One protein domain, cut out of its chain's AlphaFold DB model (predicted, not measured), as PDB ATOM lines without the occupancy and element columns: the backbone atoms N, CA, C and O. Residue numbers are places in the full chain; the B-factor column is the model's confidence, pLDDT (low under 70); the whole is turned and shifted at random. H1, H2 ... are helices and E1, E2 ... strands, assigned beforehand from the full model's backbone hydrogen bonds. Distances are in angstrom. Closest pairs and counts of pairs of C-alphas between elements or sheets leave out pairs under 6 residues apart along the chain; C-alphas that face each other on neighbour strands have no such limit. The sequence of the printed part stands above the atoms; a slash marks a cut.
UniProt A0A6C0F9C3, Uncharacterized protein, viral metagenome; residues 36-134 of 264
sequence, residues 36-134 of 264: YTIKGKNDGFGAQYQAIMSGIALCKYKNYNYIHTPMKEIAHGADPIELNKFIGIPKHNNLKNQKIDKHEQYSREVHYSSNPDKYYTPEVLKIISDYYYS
ATOM      1  N   TYR A  36      94.097 -28.809 344.819       94.81
ATOM      2  CA  TYR A  36      93.597 -28.783 346.192       94.81
ATOM      3  C   TYR A  36      92.472 -29.804 346.381       94.81
ATOM      4  O   TYR A  36      91.600 -29.940 345.525       94.81
ATOM      5  N   THR A  37      92.451 -30.487 347.526       95.75
ATOM      6  CA  THR A  37      91.372 -31.418 347.896       95.75
ATOM      7  C   THR A  37      90.928 -31.254 349.349       95.75
ATOM      8  O   THR A  37      91.673 -30.772 350.202       95.75
ATOM      9  N   ILE A  38      89.717 -31.727 349.635       97.19
ATOM     10  CA  ILE A  38      89.215 -31.939 350.992       97.19
ATOM     11  C   ILE A  38      89.264 -33.435 351.305       97.19
ATOM     12  O   ILE A  38      88.671 -34.226 350.573       97.19
ATOM     13  N   LYS A  39      89.962 -33.833 352.377       95.06
ATOM     14  CA  LYS A  39      90.036 -35.237 352.824       95.06
ATOM     15  C   LYS A  39      90.336 -35.367 354.321       95.06
ATOM     16  O   LYS A  39      90.857 -34.450 354.943       95.06
ATOM     17  N   GLY A  40      90.076 -36.551 354.876       92.12
ATOM     18  CA  GLY A  40      90.488 -36.918 356.237       92.12
ATOM     19  C   GLY A  40      89.472 -36.602 357.337       92.12
ATOM     20  O   GLY A  40      89.841 -36.625 358.506       92.12
ATOM     21  N   LYS A  41      88.218 -36.292 356.985       94.25
ATOM     22  CA  LYS A  41      87.094 -36.260 357.933       94.25
ATOM     23  C   LYS A  41      86.438 -37.642 358.019       94.25
ATOM     24  O   LYS A  41      86.451 -38.384 357.042       94.25
ATOM     25  N   ASN A  42      85.852 -37.934 359.176       93.12
ATOM     26  CA  ASN A  42      85.112 -39.163 359.482       93.12
ATOM     27  C   ASN A  42      83.799 -38.881 360.247       93.12
ATOM     28  O   ASN A  42      83.200 -39.787 360.819       93.12
ATOM     29  N   ASP A  43      83.344 -37.623 360.282       93.19
ATOM     30  CA  ASP A  43      82.097 -37.230 360.943       93.19
ATOM     31  C   ASP A  43      80.864 -37.468 360.048       93.19
ATOM     32  O   ASP A  43      80.930 -38.136 359.014       93.19
ATOM     33  N   GLY A  44      79.690 -36.991 360.464       95.88
ATOM     34  CA  GLY A  44      78.452 -37.217 359.716       95.88
ATOM     35  C   GLY A  44      78.455 -36.560 358.329       95.88
ATOM     36  O   GLY A  44      79.081 -35.521 358.112       95.88
ATOM     37  N   PHE A  45      77.663 -37.118 357.407       97.62
ATOM     38  CA  PHE A  45      77.545 -36.673 356.009       97.62
ATOM     39  C   PHE A  45      77.455 -35.151 355.834       97.62
ATOM     40  O   PHE A  45      78.179 -34.576 355.028       97.62
ATOM     41  N   GLY A  46      76.603 -34.475 356.613       97.38
ATOM     42  CA  GLY A  46      76.427 -33.026 356.503       97.38
ATOM     43  C   GLY A  46      77.710 -32.226 356.750       97.38
ATOM     44  O   GLY A  46      77.958 -31.241 356.062       97.38
ATOM     45  N   ALA A  47      78.537 -32.647 357.710       96.94
ATOM     46  CA  ALA A  47      79.789 -31.970 358.038       96.94
ATOM     47  C   ALA A  47      80.867 -32.225 356.976       96.94
ATOM     48  O   ALA A  47      81.560 -31.288 356.572       96.94
ATOM     49  N   GLN A  48      80.963 -33.455 356.466       98.25
ATOM     50  CA  GLN A  48      81.868 -33.780 355.362       98.25
ATOM     51  C   GLN A  48      81.465 -33.086 354.062       98.25
ATOM     52  O   GLN A  48      82.308 -32.480 353.400       98.25
ATOM     53  N   TYR A  49      80.177 -33.093 353.715       98.56
ATOM     54  CA  TYR A  49      79.719 -32.469 352.482       98.56
ATOM     55  C   TYR A  49      79.852 -30.942 352.532       98.56
ATOM     56  O   TYR A  49      80.331 -30.338 351.573       98.56
ATOM     57  N   GLN A  50      79.550 -30.308 353.673       98.56
ATOM     58  CA  GLN A  50      79.827 -28.882 353.860       98.56
ATOM     59  C   GLN A  50      81.328 -28.569 353.723       98.56
ATOM     60  O   GLN A  50      81.694 -27.574 353.095       98.56
ATOM     61  N   ALA A  51      82.206 -29.412 354.276       98.56
ATOM     62  CA  ALA A  51      83.650 -29.245 354.129       98.56
ATOM     63  C   ALA A  51      84.080 -29.326 352.658       98.56
ATOM     64  O   ALA A  51      84.831 -28.472 352.188       98.56
ATOM     65  N   ILE A  52      83.549 -30.290 351.907       98.56
ATOM     66  CA  ILE A  52      83.778 -30.424 350.467       98.56
ATOM     67  C   ILE A  52      83.332 -29.163 349.709       98.56
ATOM     68  O   ILE A  52      84.120 -28.605 348.943       98.56
ATOM     69  N   MET A  53      82.121 -28.655 349.976       98.75
ATOM     70  CA  MET A  53      81.627 -27.397 349.394       98.75
ATOM     71  C   MET A  53      82.552 -26.214 349.706       98.75
ATOM     72  O   MET A  53      82.802 -25.383 348.834       98.75
ATOM     73  N   SER A  54      83.102 -26.159 350.925       98.62
ATOM     74  CA  SER A  54      84.053 -25.118 351.323       98.62
ATOM     75  C   SER A  54      85.351 -25.175 350.508       98.62
ATOM     76  O   SER A  54      85.875 -24.135 350.116       98.62
ATOM     77  N   GLY A  55      85.834 -26.379 350.185       98.25
ATOM     78  CA  GLY A  55      87.007 -26.577 349.335       98.25
ATOM     79  C   GLY A  55      86.770 -26.150 347.888       98.25
ATOM     80  O   GLY A  55      87.614 -25.468 347.312       98.25
ATOM     81  N   ILE A  56      85.602 -26.482 347.324       98.31
ATOM     82  CA  ILE A  56      85.192 -26.027 345.984       98.31
ATOM     83  C   ILE A  56      85.164 -24.495 345.935       98.31
ATOM     84  O   ILE A  56      85.743 -23.887 345.032       98.31
ATOM     85  N   ALA A  57      84.539 -23.864 346.932       98.62
ATOM     86  CA  ALA A  57      84.446 -22.412 347.026       98.62
ATOM     87  C   ALA A  57      85.823 -21.744 347.182       98.62
ATOM     88  O   ALA A  57      86.107 -20.757 346.503       98.62
ATOM     89  N   LEU A  58      86.709 -22.310 348.015       98.06
ATOM     90  CA  LEU A  58      88.085 -21.826 348.161       98.06
ATOM     91  C   LEU A  58      88.835 -21.899 346.831       98.06
ATOM     92  O   LEU A  58      89.502 -20.936 346.460       98.06
ATOM     93  N   CYS A  59      88.720 -23.018 346.113       96.69
ATOM     94  CA  CYS A  59      89.427 -23.202 344.851       96.69
ATOM     95  C   CYS A  59      89.001 -22.174 343.814       96.69
ATOM     96  O   CYS A  59      89.851 -21.566 343.174       96.69
ATOM     97  N   LYS A  60      87.698 -21.900 343.707       96.56
ATOM     98  CA  LYS A  60      87.203 -20.851 342.812       96.56
ATOM     99  C   LYS A  60      87.683 -19.463 343.234       96.56
ATOM    100  O   LYS A  60      88.073 -18.683 342.376       96.56
ATOM    101  N   TYR A  61      87.722 -19.172 344.534       96.88
ATOM    102  CA  TYR A  61      88.208 -17.888 345.045       96.88
ATOM    103  C   TYR A  61      89.721 -17.677 344.842       96.88
ATOM    104  O   TYR A  61      90.145 -16.571 344.520       96.88
ATOM    105  N   LYS A  62      90.541 -18.717 345.031       95.38
ATOM    106  CA  LYS A  62      92.010 -18.656 344.904       95.38
ATOM    107  C   LYS A  62      92.525 -18.998 343.501       95.38
ATOM    108  O   LYS A  62      93.732 -18.981 343.307       95.38
ATOM    109  N   ASN A  63      91.641 -19.335 342.559       93.00
ATOM    110  CA  ASN A  63      92.002 -19.892 341.251       93.00
ATOM    111  C   ASN A  63      92.847 -21.187 341.354       93.00
ATOM    112  O   ASN A  63      93.828 -21.367 340.637       93.00
ATOM    113  N   TYR A  64      92.484 -22.085 342.281       94.12
ATOM    114  CA  TYR A  64      93.044 -23.441 342.391       94.12
ATOM    115  C   TYR A  64      92.222 -24.440 341.575       94.12
ATOM    116  O   TYR A  64      91.034 -24.234 341.312       94.12
ATOM    117  N   ASN A  65      92.832 -25.580 341.266       92.19
ATOM    118  CA  ASN A  65      92.139 -26.722 340.698       92.19
ATOM    119  C   ASN A  65      91.587 -27.618 341.819       92.19
ATOM    120  O   ASN A  65      92.351 -28.190 342.602       92.19
ATOM    121  N   TYR A  66      90.259 -27.745 341.908       94.06
ATOM    122  CA  TYR A  66      89.634 -28.629 342.892       94.06
ATOM    123  C   TYR A  66      89.671 -30.082 342.410       94.06
ATOM    124  O   TYR A  66      89.008 -30.455 341.438       94.06
ATOM    125  N   ILE A  67      90.403 -30.920 343.138       93.44
ATOM    126  CA  ILE A  67      90.487 -32.356 342.895       93.44
ATOM    127  C   ILE A  67      89.673 -33.084 343.956       93.44
ATOM    128  O   ILE A  67      90.051 -33.117 345.122       93.44
ATOM    129  N   HIS A  68      88.547 -33.682 343.572       94.69
ATOM    130  CA  HIS A  68      87.681 -34.345 344.541       94.69
ATOM    131  C   HIS A  68      88.300 -35.645 345.075       94.69
ATOM    132  O   HIS A  68      88.653 -36.548 344.314       94.69
ATOM    133  N   THR A  69      88.389 -35.762 346.400       94.12
ATOM    134  CA  THR A  69      88.654 -37.024 347.098       94.12
ATOM    135  C   THR A  69      87.346 -37.537 347.709       94.12
ATOM    136  O   THR A  69      86.774 -36.832 348.540       94.12
ATOM    137  N   PRO A  70      86.870 -38.738 347.327       94.88
ATOM    138  CA  PRO A  70      85.643 -39.307 347.876       94.88
ATOM    139  C   PRO A  70      85.689 -39.472 349.400       94.88
ATOM    140  O   PRO A  70      86.733 -39.816 349.964       94.88
ATOM    141  N   MET A  71      84.542 -39.286 350.056       95.56
ATOM    142  CA  MET A  71      84.350 -39.635 351.469       95.56
ATOM    143  C   MET A  71      84.587 -41.139 351.651       95.56
ATOM    144  O   MET A  71      84.104 -41.930 350.844       95.56
ATOM    145  N   LYS A  72      85.343 -41.537 352.677       94.69
ATOM    146  CA  LYS A  72      85.698 -42.952 352.906       94.69
ATOM    147  C   LYS A  72      84.904 -43.602 354.026       94.69
ATOM    148  O   LYS A  72      84.580 -44.775 353.936       94.69
ATOM    149  N   GLU A  73      84.601 -42.831 355.058       93.69
ATOM    150  CA  GLU A  73      83.885 -43.265 356.249       93.69
ATOM    151  C   GLU A  73      82.875 -42.181 356.584       93.69
ATOM    152  O   GLU A  73      83.207 -41.000 356.491       93.69
ATOM    153  N   ILE A  74      81.659 -42.562 356.962       93.50
ATOM    154  CA  ILE A  74      80.617 -41.631 357.390       93.50
ATOM    155  C   ILE A  74      80.114 -42.097 358.751       93.50
ATOM    156  O   ILE A  74      79.703 -43.247 358.910       93.50
ATOM    157  N   ALA A  75      80.123 -41.202 359.740       89.31
ATOM    158  CA  ALA A  75      79.549 -41.513 361.043       89.31
ATOM    159  C   ALA A  75      78.051 -41.856 360.930       89.31
ATOM    160  O   ALA A  75      77.359 -41.406 360.015       89.31
ATOM    161  N   HIS A  76      77.535 -42.591 361.918       80.81
ATOM    162  CA  HIS A  76      76.127 -43.010 362.004       80.81
ATOM    163  C   HIS A  76      75.687 -44.037 360.940       80.81
ATOM    164  O   HIS A  76      74.504 -44.118 360.625       80.81
ATOM    165  N   GLY A  77      76.624 -44.833 360.408       78.81
ATOM    166  CA  GLY A  77      76.315 -46.031 359.614       78.81
ATOM    167  C   GLY A  77      75.842 -45.772 358.182       78.81
ATOM    168  O   GLY A  77      75.300 -46.676 357.555       78.81
ATOM    169  N   ALA A  78      76.021 -44.557 357.658       89.50
ATOM    170  CA  ALA A  78      75.661 -44.255 356.278       89.50
ATOM    171  C   ALA A  78      76.713 -44.784 355.290       89.50
ATOM    172  O   ALA A  78      77.911 -44.753 355.572       89.50
ATOM    173  N   ASP A  79      76.264 -45.214 354.110       95.06
ATOM    174  CA  ASP A  79      77.149 -45.764 353.082       95.06
ATOM    175  C   ASP A  79      77.922 -44.643 352.347       95.06
ATOM    176  O   ASP A  79      77.313 -43.828 351.636       95.06
ATOM    177  N   PRO A  80      79.262 -44.574 352.477       95.38
ATOM    178  CA  PRO A  80      80.075 -43.595 351.763       95.38
ATOM    179  C   PRO A  80      79.977 -43.737 350.239       95.38
ATOM    180  O   PRO A  80      80.063 -42.727 349.538       95.38
ATOM    181  N   ILE A  81      79.812 -44.944 349.693       95.81
ATOM    182  CA  ILE A  81      79.747 -45.173 348.243       95.81
ATOM    183  C   ILE A  81      78.505 -44.488 347.676       95.81
ATOM    184  O   ILE A  81      78.619 -43.646 346.775       95.81
ATOM    185  N   GLU A  82      77.342 -44.780 348.256       97.00
ATOM    186  CA  GLU A  82      76.076 -44.174 347.848       97.00
ATOM    187  C   GLU A  82      76.068 -42.659 348.080       97.00
ATOM    188  O   GLU A  82      75.629 -41.907 347.211       97.00
ATOM    189  N   LEU A  83      76.643 -42.166 349.181       97.62
ATOM    190  CA  LEU A  83      76.698 -40.724 349.444       97.62
ATOM    191  C   LEU A  83      77.641 -39.964 348.502       97.62
ATOM    192  O   LEU A  83      77.328 -38.839 348.110       97.62
ATOM    193  N   ASN A  84      78.764 -40.555 348.084       97.44
ATOM    194  CA  ASN A  84      79.619 -39.946 347.059       97.44
ATOM    195  C   ASN A  84      78.907 -39.875 345.701       97.44
ATOM    196  O   ASN A  84      79.029 -38.879 344.987       97.44
ATOM    197  N   LYS A  85      78.129 -40.907 345.346       97.62
ATOM    198  CA  LYS A  85      77.276 -40.892 344.150       97.62
ATOM    199  C   LYS A  85      76.173 -39.839 344.275       97.62
ATOM    200  O   LYS A  85      75.926 -39.091 343.330       97.62
ATOM    201  N   PHE A  86      75.550 -39.730 345.445       98.50
ATOM    202  CA  PHE A  86      74.474 -38.784 345.722       98.50
ATOM    203  C   PHE A  86      74.898 -37.322 345.546       98.50
ATOM    204  O   PHE A  86      74.138 -36.542 344.978       98.50
ATOM    205  N   ILE A  87      76.106 -36.943 345.979       98.25
ATOM    206  CA  ILE A  87      76.595 -35.559 345.841       98.25
ATOM    207  C   ILE A  87      77.084 -35.211 344.429       98.25
ATOM    208  O   ILE A  87      77.302 -34.033 344.149       98.25
ATOM    209  N   GLY A  88      77.273 -36.215 343.565       97.69
ATOM    210  CA  GLY A  88      77.490 -36.054 342.124       97.69
ATOM    211  C   GLY A  88      78.733 -35.252 341.721       97.69
ATOM    212  O   GLY A  88      78.811 -34.734 340.608       97.69
ATOM    213  N   ILE A  89      79.716 -35.129 342.615       96.44
ATOM    214  CA  ILE A  89      80.962 -34.428 342.307       96.44
ATOM    215  C   ILE A  89      81.786 -35.286 341.338       96.44
ATOM    216  O   ILE A  89      82.052 -36.454 341.643       96.44
ATOM    217  N   PRO A  90      82.213 -34.736 340.185       90.50
ATOM    218  CA  PRO A  90      82.958 -35.488 339.190       90.50
ATOM    219  C   PRO A  90      84.214 -36.124 339.780       90.50
ATOM    220  O   PRO A  90      85.023 -35.467 340.442       90.50
ATOM    221  N   LYS A  91      84.405 -37.410 339.488       80.38
ATOM    222  CA  LYS A  91      85.704 -38.050 339.673       80.38
ATOM    223  C   LYS A  91      86.618 -37.552 338.561       80.38
ATOM    224  O   LYS A  91      86.262 -37.617 337.388       80.38
ATOM    225  N   HIS A  92      87.809 -37.086 338.915       70.81
ATOM    226  CA  HIS A  92      88.845 -36.872 337.911       70.81
ATOM    227  C   HIS A  92      89.318 -38.247 337.434       70.81
ATOM    228  O   HIS A  92      89.836 -39.033 338.227       70.81
ATOM    229  N   ASN A  93      89.122 -38.553 336.147       50.44
ATOM    230  CA  ASN A  93      89.388 -39.883 335.577       50.44
ATOM    231  C   ASN A  93      90.848 -40.355 335.767       50.44
ATOM    232  O   ASN A  93      91.104 -41.551 335.715       50.44
ATOM    233  N   ASN A  94      91.779 -39.442 336.083       50.78
ATOM    234  CA  ASN A  94      93.204 -39.721 336.284       50.78
ATOM    235  C   ASN A  94      93.744 -39.270 337.659       50.78
ATOM    236  O   ASN A  94      94.858 -38.754 337.747       50.78
ATOM    237  N   LEU A  95      93.003 -39.491 338.756       53.50
ATOM    238  CA  LEU A  95      93.507 -39.221 340.122       53.50
ATOM    239  C   LEU A  95      94.869 -39.881 340.417       53.50
ATOM    240  O   LEU A  95      95.649 -39.330 341.184       53.50
ATOM    241  N   LYS A  96      95.179 -41.032 339.799       51.91
ATOM    242  CA  LYS A  96      96.460 -41.738 340.000       51.91
ATOM    243  C   LYS A  96      97.687 -40.943 339.528       51.91
ATOM    244  O   LYS A  96      98.769 -41.190 340.044       51.91
ATOM    245  N   ASN A  97      97.515 -39.975 338.622       55.94
ATOM    246  CA  ASN A  97      98.617 -39.198 338.039       55.94
ATOM    247  C   ASN A  97      98.552 -37.694 338.364       55.94
ATOM    248  O   ASN A  97      99.431 -36.942 337.949       55.94
ATOM    249  N   GLN A  98      97.531 -37.230 339.095       70.94
ATOM    250  CA  GLN A  98      97.425 -35.825 339.495       70.94
ATOM    251  C   GLN A  98      98.019 -35.628 340.890       70.94
ATOM    252  O   GLN A  98      97.452 -36.050 341.898       70.94
ATOM    253  N   LYS A  99      99.174 -34.960 340.947       85.56
ATOM    254  CA  LYS A  99      99.803 -34.538 342.202       85.56
ATOM    255  C   LYS A  99      98.842 -33.632 342.976       85.56
ATOM    256  O   LYS A  99      98.398 -32.628 342.436       85.56
ATOM    257  N   ILE A 100      98.543 -33.973 344.227       91.31
ATOM    258  CA  ILE A 100      97.815 -33.098 345.153       91.31
ATOM    259  C   ILE A 100      98.830 -32.208 345.864       91.31
ATOM    260  O   ILE A 100      99.668 -32.712 346.610       91.31
ATOM    261  N   ASP A 101      98.741 -30.896 345.664       93.31
ATOM    262  CA  ASP A 101      99.658 -29.935 346.281       93.31
ATOM    263  C   ASP A 101      99.200 -29.530 347.682       93.31
ATOM    264  O   ASP A 101     100.022 -29.310 348.571       93.31
ATOM    265  N   LYS A 102      97.881 -29.434 347.898       94.69
ATOM    266  CA  LYS A 102      97.291 -29.032 349.181       94.69
ATOM    267  C   LYS A 102      96.086 -29.891 349.533       94.69
ATOM    268  O   LYS A 102      95.273 -30.240 348.679       94.69
ATOM    269  N   HIS A 103      95.956 -30.217 350.812       95.06
ATOM    270  CA  HIS A 103      94.775 -30.894 351.321       95.06
ATOM    271  C   HIS A 103      94.472 -30.473 352.750       95.06
ATOM    272  O   HIS A 103      95.384 -30.234 353.536       95.06
ATOM    273  N   GLU A 104      93.188 -30.416 353.079       96.44
ATOM    274  CA  GLU A 104      92.702 -30.056 354.409       96.44
ATOM    275  C   GLU A 104      91.452 -30.879 354.740       96.44
ATOM    276  O   GLU A 104      90.802 -31.430 353.848       96.44
ATOM    277  N   GLN A 105      91.079 -30.947 356.018       96.94
ATOM    278  CA  GLN A 105      89.802 -31.552 356.410       96.94
ATOM    279  C   GLN A 105      88.612 -30.682 355.992       96.94
ATOM    280  O   GLN A 105      87.558 -31.202 355.656       96.94
ATOM    281  N   TYR A 106      88.767 -29.363 356.008       97.25
ATOM    282  CA  TYR A 106      87.805 -28.359 355.556       97.25
ATOM    283  C   TYR A 106      88.579 -27.064 355.293       97.25
ATOM    284  O   TYR A 106      89.607 -26.829 355.930       97.25
ATOM    285  N   SER A 107      88.083 -26.193 354.412       97.19
ATOM    286  CA  SER A 107      88.716 -24.888 354.217       97.19
ATOM    287  C   SER A 107      88.376 -23.974 355.390       97.19
ATOM    288  O   SER A 107      87.284 -23.412 355.440       97.19
ATOM    289  N   ARG A 108      89.300 -23.777 356.338       95.38
ATOM    290  CA  ARG A 108      89.065 -22.893 357.497       95.38
ATOM    291  C   ARG A 108      88.689 -21.465 357.074       95.38
ATOM    292  O   ARG A 108      87.806 -20.869 357.687       95.38
ATOM    293  N   GLU A 109      89.325 -20.958 356.013       96.44
ATOM    294  CA  GLU A 109      89.092 -19.623 355.434       96.44
ATOM    295  C   GLU A 109      87.637 -19.436 354.974       96.44
ATOM    296  O   GLU A 109      87.048 -18.381 355.212       96.44
ATOM    297  N   VAL A 110      87.037 -20.462 354.367       97.69
ATOM    298  CA  VAL A 110      85.641 -20.414 353.913       97.69
ATOM    299  C   VAL A 110      84.677 -20.773 355.043       97.69
ATOM    300  O   VAL A 110      83.681 -20.087 355.265       97.69
ATOM    301  N   HIS A 111      84.972 -21.850 355.770       94.00
ATOM    302  CA  HIS A 111      84.070 -22.501 356.725       94.00
ATOM    303  C   HIS A 111      83.748 -21.622 357.944       94.00
ATOM    304  O   HIS A 111      82.646 -21.700 358.491       94.00
ATOM    305  N   TYR A 112      84.684 -20.754 358.340       95.50
ATOM    306  CA  TYR A 112      84.522 -19.793 359.439       95.50
ATOM    307  C   TYR A 112      84.627 -18.333 358.986       95.50
ATOM    308  O   TYR A 112      84.890 -17.447 359.800       95.50
ATOM    309  N   SER A 113      84.415 -18.068 357.695       97.12
ATOM    310  CA  SER A 113      84.389 -16.701 357.181       97.12
ATOM    311  C   SER A 113      83.329 -15.858 357.896       97.12
ATOM    312  O   SER A 113      82.179 -16.276 358.047       97.12
ATOM    313  N   SER A 114      83.685 -14.624 358.264       96.81
ATOM    314  CA  SER A 114      82.714 -13.608 358.689       96.81
ATOM    315  C   SER A 114      81.850 -13.092 357.531       96.81
ATOM    316  O   SER A 114      80.787 -12.525 357.770       96.81
ATOM    317  N   ASN A 115      82.288 -13.315 356.288       97.50
ATOM    318  CA  ASN A 115      81.602 -12.949 355.053       97.50
ATOM    319  C   ASN A 115      81.596 -14.152 354.083       97.50
ATOM    320  O   ASN A 115      82.469 -14.251 353.214       97.50
ATOM    321  N   PRO A 116      80.686 -15.124 354.257       97.94
ATOM    322  CA  PRO A 116      80.642 -16.329 353.427       97.94
ATOM    323  C   PRO A 116      80.246 -16.044 351.968       97.94
ATOM    324  O   PRO A 116      80.693 -16.769 351.081       97.94
ATOM    325  N   ASP A 117      79.493 -14.971 351.691       98.50
ATOM    326  CA  ASP A 117      79.118 -14.554 350.328       98.50
ATOM    327  C   ASP A 117      80.337 -14.246 349.439       98.50
ATOM    328  O   ASP A 117      80.260 -14.363 348.218       98.50
ATOM    329  N   LYS A 118      81.485 -13.911 350.046       98.25
ATOM    330  CA  LYS A 118      82.771 -13.755 349.349       98.25
ATOM    331  C   LYS A 118      83.199 -15.029 348.607       98.25
ATOM    332  O   LYS A 118      83.832 -14.938 347.561       98.25
ATOM    333  N   TYR A 119      82.883 -16.198 349.164       98.62
ATOM    334  CA  TYR A 119      83.303 -17.500 348.642       98.62
ATOM    335  C   TYR A 119      82.154 -18.219 347.937       98.62
ATOM    336  O   TYR A 119      82.333 -18.776 346.859       98.62
ATOM    337  N   TYR A 120      80.954 -18.175 348.513       98.56
ATOM    338  CA  TYR A 120      79.748 -18.768 347.939       98.56
ATOM    339  C   TYR A 120      79.045 -17.790 346.992       98.56
ATOM    340  O   TYR A 120      77.895 -17.401 347.202       98.56
ATOM    341  N   THR A 121      79.754 -17.386 345.939       98.56
ATOM    342  CA  THR A 121      79.199 -16.536 344.878       98.56
ATOM    343  C   THR A 121      78.101 -17.276 344.099       98.56
ATOM    344  O   THR A 121      78.036 -18.508 344.147       98.56
ATOM    345  N   PRO A 122      77.246 -16.578 343.325       98.38
ATOM    346  CA  PRO A 122      76.254 -17.237 342.474       98.38
ATOM    347  C   PRO A 122      76.852 -18.288 341.526       98.38
ATOM    348  O   PRO A 122      76.246 -19.338 341.331       98.38
ATOM    349  N   GLU A 123      78.051 -18.046 340.988       98.38
ATOM    350  CA  GLU A 123      78.773 -19.011 340.148       98.38
ATOM    351  C   GLU A 123      79.162 -20.267 340.942       98.38
ATOM    352  O   GLU A 123      78.899 -21.383 340.503       98.38
ATOM    353  N   VAL A 124      79.735 -20.102 342.137       98.62
ATOM    354  CA  VAL A 124      80.138 -21.226 342.997       98.62
ATOM    355  C   VAL A 124      78.927 -22.040 343.445       98.62
ATOM    356  O   VAL A 124      78.951 -23.268 343.381       98.62
ATOM    357  N   LEU A 125      77.845 -21.373 343.853       98.75
ATOM    358  CA  LEU A 125      76.593 -22.041 344.211       98.75
ATOM    359  C   LEU A 125      75.996 -22.795 343.017       98.75
ATOM    360  O   LEU A 125      75.481 -23.896 343.196       98.75
ATOM    361  N   LYS A 126      76.107 -22.244 341.800       98.56
ATOM    362  CA  LYS A 126      75.702 -22.942 340.577       98.56
ATOM    363  C   LYS A 126      76.549 -24.193 340.343       98.56
ATOM    364  O   LYS A 126      75.968 -25.238 340.107       98.56
ATOM    365  N   ILE A 127      77.874 -24.127 340.485       98.44
ATOM    366  CA  ILE A 127      78.761 -25.299 340.348       98.44
ATOM    367  C   ILE A 127      78.378 -26.398 341.348       98.44
ATOM    368  O   ILE A 127      78.207 -27.552 340.963       98.44
ATOM    369  N   ILE A 128      78.203 -26.040 342.624       98.69
ATOM    370  CA  ILE A 128      77.807 -26.992 343.672       98.69
ATOM    371  C   ILE A 128      76.442 -27.613 343.345       98.69
ATOM    372  O   ILE A 128      76.274 -28.825 343.466       98.69
ATOM    373  N   SER A 129      75.480 -26.797 342.905       98.62
ATOM    374  CA  SER A 129      74.161 -27.262 342.473       98.62
ATOM    375  C   SER A 129      74.261 -28.192 341.262       98.62
ATOM    376  O   SER A 129      73.617 -29.233 341.258       98.62
ATOM    377  N   ASP A 130      75.044 -27.847 340.243       98.56
ATOM    378  CA  ASP A 130      75.180 -28.640 339.019       98.56
ATOM    379  C   ASP A 130      75.816 -30.005 339.319       98.56
ATOM    380  O   ASP A 130      75.345 -31.019 338.811       98.56
ATOM    381  N   TYR A 131      76.822 -30.058 340.199       98.50
ATOM    382  CA  TYR A 131      77.358 -31.328 340.698       98.50
ATOM    383  C   TYR A 131      76.304 -32.119 341.455       98.50
ATOM    384  O   TYR A 131      76.095 -33.288 341.151       98.50
ATOM    385  N   TYR A 132      75.596 -31.482 342.390       98.75
ATOM    386  CA  TYR A 132      74.560 -32.158 343.156       98.75
ATOM    387  C   TYR A 132      73.499 -32.779 342.240       98.75
ATOM    388  O   TYR A 132      73.186 -33.951 342.390       98.75
ATOM    389  N   TYR A 133      72.988 -32.051 341.245       98.50
ATOM    390  CA  TYR A 133      71.961 -32.553 340.324       98.50
ATOM    391  C   TYR A 133      72.504 -33.378 339.142       98.50
ATOM    392  O   TYR A 133      71.715 -33.794 338.296       98.50
ATOM    393  N   SER A 134      73.811 -33.664 339.078       98.19
ATOM    394  CA  SER A 134      74.392 -34.497 338.009       98.19
ATOM    395  C   SER A 134      74.039 -35.985 338.143       98.19
ATOM    396  O   SER A 134      74.214 -36.760 337.204       98.19
TER     397      SER A 134
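Overview. This is residues 36 to 134 of the 264 residues of an uncharacterized protein of viral metagenome (UniProt A0A6C0F9C3). One long helix, H1, runs through the middle, with a very small two-strand sheet, E1 and E2, on one side of it, the short H3 packed on its residues 51 to 58, and H4 packed on another side at its residues 53 to 60. H2 lies near the first end of H1, two long links with no named element run back past H1, residues 63 to 79, and arch from H2 to E2, residues 88 to 101. The printed part has 99 residues with four named helices and two named strands in the order E1 H1 H2 E2 H3 H4; the sheet order is E1, E2, parallel. The class is mostly helix, with under half of the residues in named elements. The whole is compact, with a radius of gyration of the C-alphas of 12.9 A and spans of 34 by 32 by 25 A.

Arrangement. E1, residues 36 to 38, and E2, residues 102 to 104, are parallel neighbours at 18 degrees, with N 37 and O 102 3.1 A apart and N 104 and O 37 3.3 A apart, both within hydrogen-bond range. With H1, residues 45 to 62, and H2, residues 80 to 87, they form a strand-helix-strand unit, two parallel neighbour strands with helices between them along the chain. The closest C-alphas of E1 and H1 are those of Ile 38 and Ile 52, 5.7 A apart. H1 and E2 are only just apart, 8.4 A at the closest. H1 and H2 are close but not clearly touching, the closest C-alphas being those of Phe 45 and Leu 83, 7.8 A. H3, residues 108 to 111, touches H1, with Ser 54 and Val 110 the closest C-alphas, 5.6 A. H4, residues 122 to 132, touches H1 at a steep tilt of 43 degrees, opposite ways, with Ala 57 and Val 124 the closest C-alphas, 6.0 A. H2 and H4 only just touch, with 3 pairs of C-alphas within 8 A, the closest those of Ile 87 and Tyr 132, 4.8 A. H3 and H4 are apart. In H1, H2 and H4 every O i to N i+4 pair is within hydrogen-bond range; H3 is too short for such a pair, and its one O i to N i+3 pair is not within range.

Along the chain. E1 begins at C-alpha 36, (93.597, -28.783, 346.192). H1 measures 25.6 A from first to last C-alpha, starting at C-alpha 45, (77.545, -36.673, 356.009). H2 measures 10.6 A. E1 and E2 measure 7.2 A and 7.0 A, and H3 5.1 A. H4 measures 15.0 A and ends at C-alpha 132, (74.560, -32.158, 343.156).

Size, cuts and confidence. The two C-alphas farthest apart are those of Asn 97 and Ser 114, 36.5 A. The printed part has no cut. The links H1 to H2 and H2 to E2 are long, with 17 and 14 residues; E2 to H3 is tight. The mean pLDDT of the printed part is 93.0, and residues 93 to 97 are under 70.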